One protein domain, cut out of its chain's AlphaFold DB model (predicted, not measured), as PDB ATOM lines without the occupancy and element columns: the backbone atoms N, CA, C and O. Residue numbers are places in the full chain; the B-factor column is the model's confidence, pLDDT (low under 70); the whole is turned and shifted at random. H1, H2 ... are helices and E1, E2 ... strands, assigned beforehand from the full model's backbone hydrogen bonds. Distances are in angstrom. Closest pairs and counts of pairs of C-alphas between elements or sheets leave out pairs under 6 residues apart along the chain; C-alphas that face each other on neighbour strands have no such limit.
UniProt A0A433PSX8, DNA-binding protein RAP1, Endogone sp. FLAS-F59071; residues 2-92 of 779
ATOM      1  N   PRO A   2      34.923 -36.935  44.774       53.53
ATOM      2  CA  PRO A   2      34.718 -35.500  44.585       53.53
ATOM      3  C   PRO A   2      34.360 -35.235  43.114       53.53
ATOM      4  O   PRO A   2      34.842 -35.937  42.225       53.53
ATOM      5  N   LEU A   3      33.489 -34.256  42.863       52.50
ATOM      6  CA  LEU A   3      33.154 -33.834  41.502       52.50
ATOM      7  C   LEU A   3      34.388 -33.210  40.823       52.50
ATOM      8  O   LEU A   3      35.194 -32.579  41.514       52.50
ATOM      9  N   PRO A   4      34.557 -33.370  39.496       60.22
ATOM     10  CA  PRO A   4      35.635 -32.703  38.777       60.22
ATOM     11  C   PRO A   4      35.495 -31.174  38.896       60.22
ATOM     12  O   PRO A   4      34.367 -30.672  38.957       60.22
ATOM     13  N   PRO A   5      36.610 -30.422  38.930       54.44
ATOM     14  CA  PRO A   5      36.562 -28.967  38.993       54.44
ATOM     15  C   PRO A   5      35.841 -28.412  37.759       54.44
ATOM     16  O   PRO A   5      36.245 -28.664  36.624       54.44
ATOM     17  N   GLN A   6      34.764 -27.663  37.998       55.88
ATOM     18  CA  GLN A   6      34.020 -26.955  36.956       55.88
ATOM     19  C   GLN A   6      34.932 -25.916  36.272       55.88
ATOM     20  O   GLN A   6      35.756 -25.296  36.954       55.88
ATOM     21  N   PRO A   7      34.798 -25.682  34.954       59.78
ATOM     22  CA  PRO A   7      35.494 -24.588  34.287       59.78
ATOM     23  C   PRO A   7      35.141 -23.238  34.923       59.78
ATOM     24  O   PRO A   7      33.971 -22.890  35.027       59.78
ATOM     25  N   ILE A   8      36.155 -22.455  35.311       59.06
ATOM     26  CA  ILE A   8      35.963 -21.135  35.953       59.06
ATOM     27  C   ILE A   8      35.301 -20.130  34.994       59.06
ATOM     28  O   ILE A   8      34.641 -19.188  35.423       59.06
ATOM     29  N   PHE A   9      35.459 -20.335  33.685       60.81
ATOM     30  CA  PHE A   9      34.947 -19.436  32.664       60.81
ATOM     31  C   PHE A   9      34.240 -20.204  31.559       60.81
ATOM     32  O   PHE A   9      34.821 -21.068  30.892       60.81
ATOM     33  N   VAL A  10      32.984 -19.836  31.356       66.50
ATOM     34  CA  VAL A  10      32.088 -20.405  30.361       66.50
ATOM     35  C   VAL A  10      31.353 -19.249  29.679       66.50
ATOM     36  O   VAL A  10      31.075 -18.239  30.332       66.50
ATOM     37  N   ASP A  11      31.119 -19.338  28.369       64.94
ATOM     38  CA  ASP A  11      30.304 -18.357  27.647       64.94
ATOM     39  C   ASP A  11      28.806 -18.541  27.955       64.94
ATOM     40  O   ASP A  11      28.397 -19.483  28.637       64.94
ATOM     41  N   ASP A  12      27.971 -17.649  27.423       61.22
ATOM     42  CA  ASP A  12      26.521 -17.671  27.650       61.22
ATOM     43  C   ASP A  12      25.833 -18.908  27.011       61.22
ATOM     44  O   ASP A  12      24.664 -19.182  27.280       61.22
ATOM     45  N   ASN A  13      26.569 -19.687  26.202       66.81
ATOM     46  CA  ASN A  13      26.163 -20.961  25.596       66.81
ATOM     47  C   ASN A  13      26.808 -22.183  26.287       66.81
ATOM     48  O   ASN A  13      26.698 -23.307  25.792       66.81
ATOM     49  N   ASN A  14      27.477 -21.982  27.425       65.06
ATOM     50  CA  ASN A  14      28.179 -23.002  28.199       65.06
ATOM     51  C   ASN A  14      29.399 -23.652  27.490       65.06
ATOM     52  O   ASN A  14      29.793 -24.774  27.823       65.06
ATOM     53  N   HIS A  15      30.067 -22.933  26.578       70.56
ATOM     54  CA  HIS A  15      31.398 -23.278  26.059       70.56
ATOM     55  C   HIS A  15      32.525 -22.763  26.961       70.56
ATOM     56  O   HIS A  15      32.569 -21.587  27.320       70.56
ATOM     57  N   GLN A  16      33.495 -23.623  27.271       63.59
ATOM     58  CA  GLN A  16      34.667 -23.269  28.072       63.59
ATOM     59  C   GLN A  16      35.530 -22.198  27.378       63.59
ATOM     60  O   GLN A  16      36.157 -22.458  26.347       63.59
ATOM     61  N   LEU A  17      35.604 -21.001  27.966       58.06
ATOM     62  CA  LEU A  17      36.388 -19.889  27.426       58.06
ATOM     63  C   LEU A  17      37.881 -20.108  27.705       58.06
ATOM     64  O   LEU A  17      38.348 -19.999  28.839       58.06
ATOM     65  N   THR A  18      38.644 -20.410  26.653       51.84
ATOM     66  CA  THR A  18      40.104 -20.562  26.719       51.84
ATOM     67  C   THR A  18      40.790 -19.212  26.507       51.84
ATOM     68  O   THR A  18      40.927 -18.736  25.381       51.84
ATOM     69  N   PHE A  19      41.257 -18.592  27.592       56.03
ATOM     70  CA  PHE A  19      42.087 -17.387  27.514       56.03
ATOM     71  C   PHE A  19      43.542 -17.778  27.269       56.03
ATOM     72  O   PHE A  19      44.215 -18.313  28.150       56.03
ATOM     73  N   TYR A  20      44.048 -17.462  26.082       47.28
ATOM     74  CA  TYR A  20      45.471 -17.566  25.784       47.28
ATOM     75  C   TYR A  20      46.182 -16.299  26.259       47.28
ATOM     76  O   TYR A  20      46.370 -15.352  25.496       47.28
ATOM     77  N   VAL A  21      46.594 -16.279  27.529       49.09
ATOM     78  CA  VAL A  21      47.609 -15.320  27.985       49.09
ATOM     79  C   VAL A  21      48.937 -15.765  27.377       49.09
ATOM     80  O   VAL A  21      49.435 -16.847  27.687       49.09
ATOM     81  N   GLY A  22      49.491 -14.963  26.465       41.06
ATOM     82  CA  GLY A  22      50.779 -15.263  25.843       41.06
ATOM     83  C   GLY A  22      51.868 -15.382  26.910       41.06
ATOM     84  O   GLY A  22      52.097 -14.436  27.656       41.06
ATOM     85  N   ALA A  23      52.544 -16.534  26.977       34.69
ATOM     86  CA  ALA A  23      53.529 -16.836  28.024       34.69
ATOM     87  C   ALA A  23      54.719 -15.853  28.060       34.69
ATOM     88  O   ALA A  23      55.398 -15.725  29.076       34.69
ATOM     89  N   SER A  24      54.957 -15.134  26.963       34.81
ATOM     90  CA  SER A  24      55.865 -13.996  26.884       34.81
ATOM     91  C   SER A  24      55.132 -12.691  27.218       34.81
ATOM     92  O   SER A  24      54.747 -11.944  26.315       34.81
ATOM     93  N   ILE A  25      54.972 -12.396  28.510       40.81
ATOM     94  CA  ILE A  25      54.746 -11.022  28.976       40.81
ATOM     95  C   ILE A  25      56.139 -10.378  29.092       40.81
ATOM     96  O   ILE A  25      56.840 -10.661  30.067       40.81
ATOM     97  N   PRO A  26      56.605  -9.556  28.128       38.72
ATOM     98  CA  PRO A  26      57.781  -8.729  28.374       38.72
ATOM     99  C   PRO A  26      57.474  -7.807  29.557       38.72
ATOM    100  O   PRO A  26      56.371  -7.266  29.646       38.72
ATOM    101  N   ASN A  27      58.435  -7.652  30.475       39.09
ATOM    102  CA  ASN A  27      58.268  -6.853  31.692       39.09
ATOM    103  C   ASN A  27      57.588  -5.508  31.383       39.09
ATOM    104  O   ASN A  27      58.003  -4.798  30.466       39.09
ATOM    105  N   ALA A  28      56.563  -5.161  32.171       41.28
ATOM    106  CA  ALA A  28      55.569  -4.117  31.885       41.28
ATOM    107  C   ALA A  28      56.102  -2.666  31.775       41.28
ATOM    108  O   ALA A  28      55.325  -1.717  31.727       41.28
ATOM    109  N   SER A  29      57.420  -2.472  31.735       36.81
ATOM    110  CA  SER A  29      58.093  -1.181  31.602       36.81
ATOM    111  C   SER A  29      58.393  -0.750  30.158       36.81
ATOM    112  O   SER A  29      58.869   0.369  29.988       36.81
ATOM    113  N   SER A  30      58.196  -1.594  29.131       36.50
ATOM    114  CA  SER A  30      58.591  -1.248  27.743       36.50
ATOM    115  C   SER A  30      57.613  -1.597  26.612       36.50
ATOM    116  O   SER A  30      57.814  -1.117  25.497       36.50
ATOM    117  N   ALA A  31      56.554  -2.377  26.847       38.91
ATOM    118  CA  ALA A  31      55.538  -2.636  25.822       38.91
ATOM    119  C   ALA A  31      54.590  -1.427  25.704       38.91
ATOM    120  O   ALA A  31      53.746  -1.201  26.568       38.91
ATOM    121  N   HIS A  32      54.774  -0.620  24.657       42.34
ATOM    122  CA  HIS A  32      54.051   0.644  24.464       42.34
ATOM    123  C   HIS A  32      52.701   0.517  23.742       42.34
ATOM    124  O   HIS A  32      51.947   1.491  23.726       42.34
ATOM    125  N   ASP A  33      52.385  -0.665  23.214       45.88
ATOM    126  CA  ASP A  33      51.185  -0.935  22.425       45.88
ATOM    127  C   ASP A  33      50.219  -1.855  23.187       45.88
ATOM    128  O   ASP A  33      50.636  -2.793  23.871       45.88
ATOM    129  N   GLY A  34      48.916  -1.576  23.079       48.12
ATOM    130  CA  GLY A  34      47.867  -2.346  23.754       48.12
ATOM    131  C   GLY A  34      47.866  -3.824  23.349       48.12
ATOM    132  O   GLY A  34      48.187  -4.172  22.211       48.12
ATOM    133  N   LEU A  35      47.490  -4.707  24.281       46.94
ATOM    134  CA  LEU A  35      47.565  -6.156  24.083       46.94
ATOM    135  C   LEU A  35      46.536  -6.634  23.036       46.94
ATOM    136  O   LEU A  35      45.389  -6.937  23.360       46.94
ATOM    137  N   ASN A  36      46.952  -6.702  21.771       44.94
ATOM    138  CA  ASN A  36      46.077  -7.031  20.645       44.94
ATOM    139  C   ASN A  36      45.959  -8.555  20.445       44.94
ATOM    140  O   ASN A  36      46.777  -9.196  19.779       44.94
ATOM    141  N   VAL A  37      44.931  -9.163  21.043       47.47
ATOM    142  CA  VAL A  37      44.678 -10.612  20.961       47.47
ATOM    143  C   VAL A  37      43.942 -10.958  19.654       47.47
ATOM    144  O   VAL A  37      42.719 -10.938  19.608       47.47
ATOM    145  N   ARG A  38      44.711 -11.256  18.594       38.59
ATOM    146  CA  ARG A  38      44.319 -11.794  17.261       38.59
ATOM    147  C   ARG A  38      42.822 -11.759  16.864       38.59
ATOM    148  O   ARG A  38      42.076 -12.681  17.177       38.59
ATOM    149  N   ASN A  39      42.477 -10.811  15.987       37.09
ATOM    150  CA  ASN A  39      41.554 -10.912  14.832       37.09
ATOM    151  C   ASN A  39      40.301 -11.821  14.924       37.09
ATOM    152  O   ASN A  39      39.947 -12.485  13.949       37.09
ATOM    153  N   GLY A  40      39.583 -11.809  16.045       51.81
ATOM    154  CA  GLY A  40      38.153 -12.144  16.082       51.81
ATOM    155  C   GLY A  40      37.304 -10.865  16.151       51.81
ATOM    156  O   GLY A  40      37.831  -9.819  16.516       51.81
ATOM    157  N   PRO A  41      35.984 -10.904  15.897       68.94
ATOM    158  CA  PRO A  41      35.109  -9.743  16.122       68.94
ATOM    159  C   PRO A  41      35.000  -9.315  17.604       68.94
ATOM    160  O   PRO A  41      34.410  -8.283  17.898       68.94
ATOM    161  N   ASN A  42      35.589 -10.087  18.529       75.50
ATOM    162  CA  ASN A  42      35.507  -9.915  19.981       75.50
ATOM    163  C   ASN A  42      36.883  -9.630  20.633       75.50
ATOM    164  O   ASN A  42      37.154 -10.128  21.726       75.50
ATOM    165  N   VAL A  43      37.780  -8.873  19.983       82.31
ATOM    166  CA  VAL A  43      39.037  -8.440  20.634       82.31
ATOM    167  C   VAL A  43      38.737  -7.360  21.674       82.31
ATOM    168  O   VAL A  43      38.263  -6.276  21.342       82.31
ATOM    169  N   ILE A  44      39.045  -7.643  22.939       89.12
ATOM    170  CA  ILE A  44      38.995  -6.666  24.031       89.12
ATOM    171  C   ILE A  44      40.398  -6.081  24.194       89.12
ATOM    172  O   ILE A  44      41.301  -6.767  24.673       89.12
ATOM    173  N   VAL A  45      40.587  -4.813  23.817       91.12
ATOM    174  CA  VAL A  45      41.858  -4.111  24.046       91.12
ATOM    175  C   VAL A  45      41.957  -3.730  25.522       91.12
ATOM    176  O   VAL A  45      41.115  -2.996  26.049       91.12
ATOM    177  N   LEU A  46      42.988  -4.239  26.199       94.50
ATOM    178  CA  LEU A  46      43.267  -3.935  27.601       94.50
ATOM    179  C   LEU A  46      44.299  -2.809  27.720       94.50
ATOM    180  O   LEU A  46      45.342  -2.838  27.066       94.50
ATOM    181  N   GLY A  47      44.007  -1.835  28.580       93.19
ATOM    182  CA  GLY A  47      44.865  -0.698  28.900       93.19
ATOM    183  C   GLY A  47      45.072  -0.528  30.406       93.19
ATOM    184  O   GLY A  47      44.325  -1.056  31.233       93.19
ATOM    185  N   ASP A  48      46.101   0.234  30.769       92.69
ATOM    186  CA  ASP A  48      46.394   0.597  32.156       92.69
ATOM    187  C   ASP A  48      45.542   1.811  32.585       92.69
ATOM    188  O   ASP A  48      45.611   2.858  31.930       92.69
ATOM    189  N   PRO A  49      44.746   1.715  33.675       90.94
ATOM    190  CA  PRO A  49      43.942   2.827  34.187       90.94
ATOM    191  C   PRO A  49      44.776   4.037  34.646       90.94
ATOM    192  O   PRO A  49      44.225   5.124  34.781       90.94
ATOM    193  N   ASN A  50      46.090   3.892  34.841       90.25
ATOM    194  CA  ASN A  50      47.001   5.005  35.127       90.25
ATOM    195  C   ASN A  50      47.520   5.702  33.851       90.25
ATOM    196  O   ASN A  50      48.109   6.777  33.926       90.25
ATOM    197  N   HIS A  51      47.294   5.112  32.672       85.75
ATOM    198  CA  HIS A  51      47.818   5.571  31.380       85.75
ATOM    199  C   HIS A  51      46.713   5.848  30.341       85.75
ATOM    200  O   HIS A  51      46.938   5.722  29.136       85.75
ATOM    201  N   ILE A  52      45.537   6.292  30.800       81.44
ATOM    202  CA  ILE A  52      44.356   6.632  29.974       81.44
ATOM    203  C   ILE A  52      44.716   7.554  28.791       81.44
ATOM    204  O   ILE A  52      44.159   7.430  27.703       81.44
ATOM    205  N   GLU A  53      45.698   8.437  28.979       76.75
ATOM    206  CA  GLU A  53      46.203   9.375  27.971       76.75
ATOM    207  C   GLU A  53      46.767   8.735  26.687       76.75
ATOM    208  O   GLU A  53      46.910   9.435  25.685       76.75
ATOM    209  N   LYS A  54      47.146   7.449  26.726       79.12
ATOM    210  CA  LYS A  54      47.752   6.719  25.595       79.12
ATOM    211  C   LYS A  54      46.724   5.971  24.733       79.12
ATOM    212  O   LYS A  54      47.103   5.373  23.733       79.12
ATOM    213  N   ILE A  55      45.446   5.971  25.117       79.69
ATOM    214  CA  ILE A  55      44.398   5.199  24.436       79.69
ATOM    215  C   ILE A  55      44.060   5.842  23.075       79.69
ATOM    216  O   ILE A  55      43.741   7.036  23.044       79.69
ATOM    217  N   PRO A  56      44.102   5.091  21.954       74.31
ATOM    218  CA  PRO A  56      43.746   5.615  20.639       74.31
ATOM    219  C   PRO A  56      42.275   6.044  20.584       74.31
ATOM    220  O   PRO A  56      41.377   5.426  21.158       74.31
ATOM    221  N   LEU A  57      42.019   7.156  19.895       75.75
ATOM    222  CA  LEU A  57      40.713   7.803  19.921       75.75
ATOM    223  C   LEU A  57      39.699   7.055  19.044       75.75
ATOM    224  O   LEU A  57      39.795   7.091  17.821       75.75
ATOM    225  N   GLY A  58      38.690   6.457  19.676       79.56
ATOM    226  CA  GLY A  58      37.594   5.749  19.001       79.56
ATOM    227  C   GLY A  58      37.532   4.259  19.333       79.56
ATOM    228  O   GLY A  58      36.478   3.651  19.163       79.56
ATOM    229  N   GLU A  59      38.605   3.689  19.883       83.56
ATOM    230  CA  GLU A  59      38.615   2.305  20.358       83.56
ATOM    231  C   GLU A  59      38.119   2.209  21.807       83.56
ATOM    232  O   GLU A  59      38.489   2.995  22.685       83.56
ATOM    233  N   THR A  60      37.255   1.229  22.079       90.19
ATOM    234  CA  THR A  60      36.803   0.924  23.440       90.19
ATOM    235  C   THR A  60      37.849   0.087  24.172       90.19
ATOM    236  O   THR A  60      37.786  -1.142  24.144       90.19
ATOM    237  N   CYS A  61      38.789   0.749  24.846       92.94
ATOM    238  CA  CYS A  61      39.726   0.084  25.750       92.94
ATOM    239  C   CYS A  61      39.096  -0.171  27.129       92.94
ATOM    240  O   CYS A  61      38.300   0.627  27.634       92.94
ATOM    241  N   TYR A  62      39.495  -1.269  27.764       96.25
ATOM    242  CA  TYR A  62      39.063  -1.662  29.107       96.25
ATOM    243  C   TYR A  62      40.275  -1.775  30.034       96.25
ATOM    244  O   TYR A  62      41.386  -2.048  29.588       96.25
ATOM    245  N   SER A  63      40.090  -1.547  31.330       96.12
ATOM    246  CA  SER A  63      41.165  -1.671  32.315       96.12
ATOM    247  C   SER A  63      41.616  -3.127  32.441       96.12
ATOM    248  O   SER A  63      40.770  -4.012  32.581       96.12
ATOM    249  N   TYR A  64      42.928  -3.392  32.480       95.88
ATOM    250  CA  TYR A  64      43.444  -4.745  32.751       95.88
ATOM    251  C   TYR A  64      42.955  -5.317  34.098       95.88
ATOM    252  O   TYR A  64      42.857  -6.536  34.244       95.88
ATOM    253  N   LEU A  65      42.568  -4.450  35.048       96.88
ATOM    254  CA  LEU A  65      41.963  -4.837  36.327       96.88
ATOM    255  C   LEU A  65      40.684  -5.668  36.154       96.88
ATOM    256  O   LEU A  65      40.359  -6.455  37.037       96.88
ATOM    257  N   TYR A  66      39.994  -5.562  35.010       97.25
ATOM    258  CA  TYR A  66      38.874  -6.441  34.668       97.25
ATOM    259  C   TYR A  66      39.272  -7.919  34.752       97.25
ATOM    260  O   TYR A  66      38.571  -8.722  35.367       97.25
ATOM    261  N   VAL A  67      40.416  -8.276  34.157       95.62
ATOM    262  CA  VAL A  67      40.902  -9.660  34.117       95.62
ATOM    263  C   VAL A  67      41.336 -10.105  35.508       95.62
ATOM    264  O   VAL A  67      40.964 -11.193  35.943       95.62
ATOM    265  N   GLU A  68      42.066  -9.255  36.236       95.62
ATOM    266  CA  GLU A  68      42.475  -9.569  37.604       95.62
ATOM    267  C   GLU A  68      41.282  -9.806  38.534       95.62
ATOM    268  O   GLU A  68      41.283 -10.769  39.298       95.62
ATOM    269  N   ASP A  69      40.269  -8.943  38.490       97.00
ATOM    270  CA  ASP A  69      39.133  -9.026  39.404       97.00
ATOM    271  C   ASP A  69      38.198 -10.189  39.049       97.00
ATOM    272  O   ASP A  69      37.676 -10.834  39.960       97.00
ATOM    273  N   CYS A  70      38.054 -10.533  37.761       95.56
ATOM    274  CA  CYS A  70      37.365 -11.762  37.347       95.56
ATOM    275  C   CYS A  70      38.081 -13.020  37.867       95.56
ATOM    276  O   CYS A  70      37.431 -13.948  38.347       95.56
ATOM    277  N   ILE A  71      39.420 -13.049  37.821       94.44
ATOM    278  CA  ILE A  71      40.219 -14.155  38.374       94.44
ATOM    279  C   ILE A  71      40.080 -14.216  39.903       94.44
ATOM    280  O   ILE A  71      39.857 -15.296  40.446       94.44
ATOM    281  N   LYS A  72      40.163 -13.074  40.603       95.12
ATOM    282  CA  LYS A  72      40.041 -13.000  42.074       95.12
ATOM    283  C   LYS A  72      38.662 -13.436  42.579       95.12
ATOM    284  O   LYS A  72      38.583 -14.036  43.647       95.12
ATOM    285  N   GLN A  73      37.590 -13.117  41.850       95.94
ATOM    286  CA  GLN A  73      36.215 -13.452  42.248       95.94
ATOM    287  C   GLN A  73      35.733 -14.808  41.707       95.94
ATOM    288  O   GLN A  73      34.710 -15.311  42.167       95.94
ATOM    289  N   GLY A  74      36.454 -15.414  40.755       95.25
ATOM    290  CA  GLY A  74      36.056 -16.674  40.120       95.25
ATOM    291  C   GLY A  74      34.781 -16.560  39.276       95.25
ATOM    292  O   GLY A  74      34.101 -17.559  39.060       95.25
ATOM    293  N   CYS A  75      34.430 -15.350  38.833       94.75
ATOM    294  CA  CYS A  75      33.227 -15.069  38.055       94.75
ATOM    295  C   CYS A  75      33.475 -13.943  37.038       94.75
ATOM    296  O   CYS A  75      34.386 -13.127  37.186       94.75
ATOM    297  N   ARG A  76      32.661 -13.901  35.979       93.50
ATOM    298  CA  ARG A  76      32.728 -12.857  34.949       93.50
ATOM    299  C   ARG A  76      32.036 -11.589  35.455       93.50
ATOM    300  O   ARG A  76      30.834 -11.599  35.703       93.50
ATOM    301  N   LEU A  77      32.795 -10.508  35.596       96.81
ATOM    302  CA  LEU A  77      32.280  -9.202  36.014       96.81
ATOM    303  C   LEU A  77      31.694  -8.418  34.833       96.81
ATOM    304  O   LEU A  77      31.916  -8.750  33.669       96.81
ATOM    305  N   ASP A  78      30.956  -7.350  35.133       96.62
ATOM    306  CA  ASP A  78      30.437  -6.442  34.109       96.62
ATOM    307  C   ASP A  78      31.572  -5.646  33.442       96.62
ATOM    308  O   ASP A  78      32.290  -4.879  34.092       96.62
ATOM    309  N   LEU A  79      31.697  -5.802  32.121       95.50
ATOM    310  CA  LEU A  79      32.669  -5.107  31.278       95.50
ATOM    311  C   LEU A  79      32.517  -3.580  31.354       95.50
ATOM    312  O   LEU A  79      33.516  -2.859  31.293       95.50
ATOM    313  N   ALA A  80      31.286  -3.073  31.490       95.12
ATOM    314  CA  ALA A  80      31.010  -1.638  31.450       95.12
ATOM    315  C   ALA A  80      31.684  -0.886  32.609       95.12
ATOM    316  O   ALA A  80      32.199   0.216  32.403       95.12
ATOM    317  N   LYS A  81      31.780  -1.513  33.790       96.44
ATOM    318  CA  LYS A  81      32.470  -0.971  34.975       96.44
ATOM    319  C   LYS A  81      33.967  -0.713  34.745       96.44
ATOM    320  O   LYS A  81      34.538   0.171  35.377       96.44
ATOM    321  N   TYR A  82      34.598  -1.467  33.844       96.94
ATOM    322  CA  TYR A  82      36.034  -1.381  33.553       96.94
ATOM    323  C   TYR A  82      36.342  -0.624  32.256       96.94
ATOM    324  O   TYR A  82      37.504  -0.560  31.849       96.94
ATOM    325  N   LYS A  83      35.333  -0.048  31.591       95.31
ATOM    326  CA  LYS A  83      35.513   0.713  30.352       95.31
ATOM    327  C   LYS A  83      36.324   1.981  30.621       95.31
ATOM    328  O   LYS A  83      35.859   2.893  31.304       95.31
ATOM    329  N   LEU A  84      37.516   2.070  30.037       93.19
ATOM    330  CA  LEU A  84      38.319   3.283  30.103       93.19
ATOM    331  C   LEU A  84      37.729   4.291  29.117       93.19
ATOM    332  O   LEU A  84      37.887   4.168  27.902       93.19
ATOM    333  N   GLN A  85      37.046   5.313  29.636       87.19
ATOM    334  CA  GLN A  85      36.807   6.522  28.856       87.19
ATOM    335  C   GLN A  85      38.161   7.191  28.616       87.19
ATOM    336  O   GLN A  85      38.661   7.921  29.472       87.19
ATOM    337  N   GLY A  86      38.760   6.926  27.452       77.56
ATOM    338  CA  GLY A  86      39.907   7.682  26.965       77.56
ATOM    339  C   GLY A  86      39.572   9.168  27.041       77.56
ATOM    340  O   GLY A  86      38.637   9.617  26.377       77.56
ATOM    341  N   SER A  87      40.291   9.914  27.886       62.97
ATOM    342  CA  SER A  87      40.087  11.350  28.092       62.97
ATOM    343  C   SER A  87      40.217  12.044  26.736       62.97
ATOM    344  O   SER A  87      41.319  12.094  26.186       62.97
ATOM    345  N   GLY A  88      39.075  12.448  26.166       56.59
ATOM    346  CA  GLY A  88      38.856  12.527  24.719       56.59
ATOM    347  C   GLY A  88      39.777  13.502  23.996       56.59
ATOM    348  O   GLY A  88      39.409  14.656  23.787       56.59
ATOM    349  N   LYS A  89      40.946  12.998  23.578       57.06
ATOM    350  CA  LYS A  89      42.171  13.775  23.339       57.06
ATOM    351  C   LYS A  89      42.610  14.488  24.632       57.06
ATOM    352  O   LYS A  89      41.816  15.128  25.317       57.06
ATOM    353  N   LYS A  90      43.922  14.532  24.899       53.78
ATOM    354  CA  LYS A  90      44.465  15.744  25.539       53.78
ATOM    355  C   LYS A  90      43.986  16.891  24.667       53.78
ATOM    356  O   LYS A  90      44.322  16.862  23.482       53.78
ATOM    357  N   ALA A  91      43.170  17.805  25.203       53.75
ATOM    358  CA  ALA A  91      42.694  18.966  24.456       53.75
ATOM    359  C   ALA A  91      43.921  19.569  23.770       53.75
ATOM    360  O   ALA A  91      44.877  19.950  24.452       53.75
ATOM    361  N   GLY A  92      43.970  19.430  22.438       62.94
ATOM    362  CA  GLY A  92      45.225  19.550  21.702       62.94
ATOM    363  C   GLY A  92      45.810  20.911  22.019       62.94
ATOM    364  O   GLY A  92      45.043  21.869  21.974       62.94
TER     365      GLY A  92
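Overview. This is residues 2 to 92 of the 779 residues of the protein "DNA-binding protein RAP1" of Endogone sp. FLAS-F59071 (UniProt A0A433PSX8). With little regular structure, a long loop, residues 2 to 44, leads into two short strands side by side, E1 and E2, with short helix H2 beside E2 and H1 next to H2. Residues 26 to 31 stick out, and the two ends make the length. The 91 printed residues hold E1, E2, H1 and H2 in that order, a parallel sheet E1-E2, class mixed, with 19 residues in named elements. It is a loose rod of 60 by 28 by 26 A, radius of gyration of the C-alphas 15.3 A.

Along the chain. E1 is residues 45 to 47, from C-alpha 45 at (41.858, -4.111, 24.046); E2 is 61 to 63. H1 is 65 to 73, 11.9 A long; H2 is 79 to 82, ending at C-alpha 82 (36.034, -1.381, 33.553).

Arrangement. E1 and E2 are parallel at 49 degrees, with N 47 and O 62 2.8 A apart. The closest C-alphas of E2 and H2, Ser 63 and Tyr 82, are 5.3 A apart. H1 and H2 only just touch, with 3 pairs of C-alphas within 8 A, the closest Tyr 66 and Tyr 82, 5.9 A. E1 is apart from both helices. Every O i to N i+4 pair in H1 is within hydrogen-bond range; H2 is too short for one.

Size, cuts and confidence. C-alphas 2 and 92, the farthest apart, are 60.5 A apart. The printed part has no cut; the link E1 to E2 is long. pLDDT is under 70 at residues 2 to 14, 16 to 41 and 87 to 92.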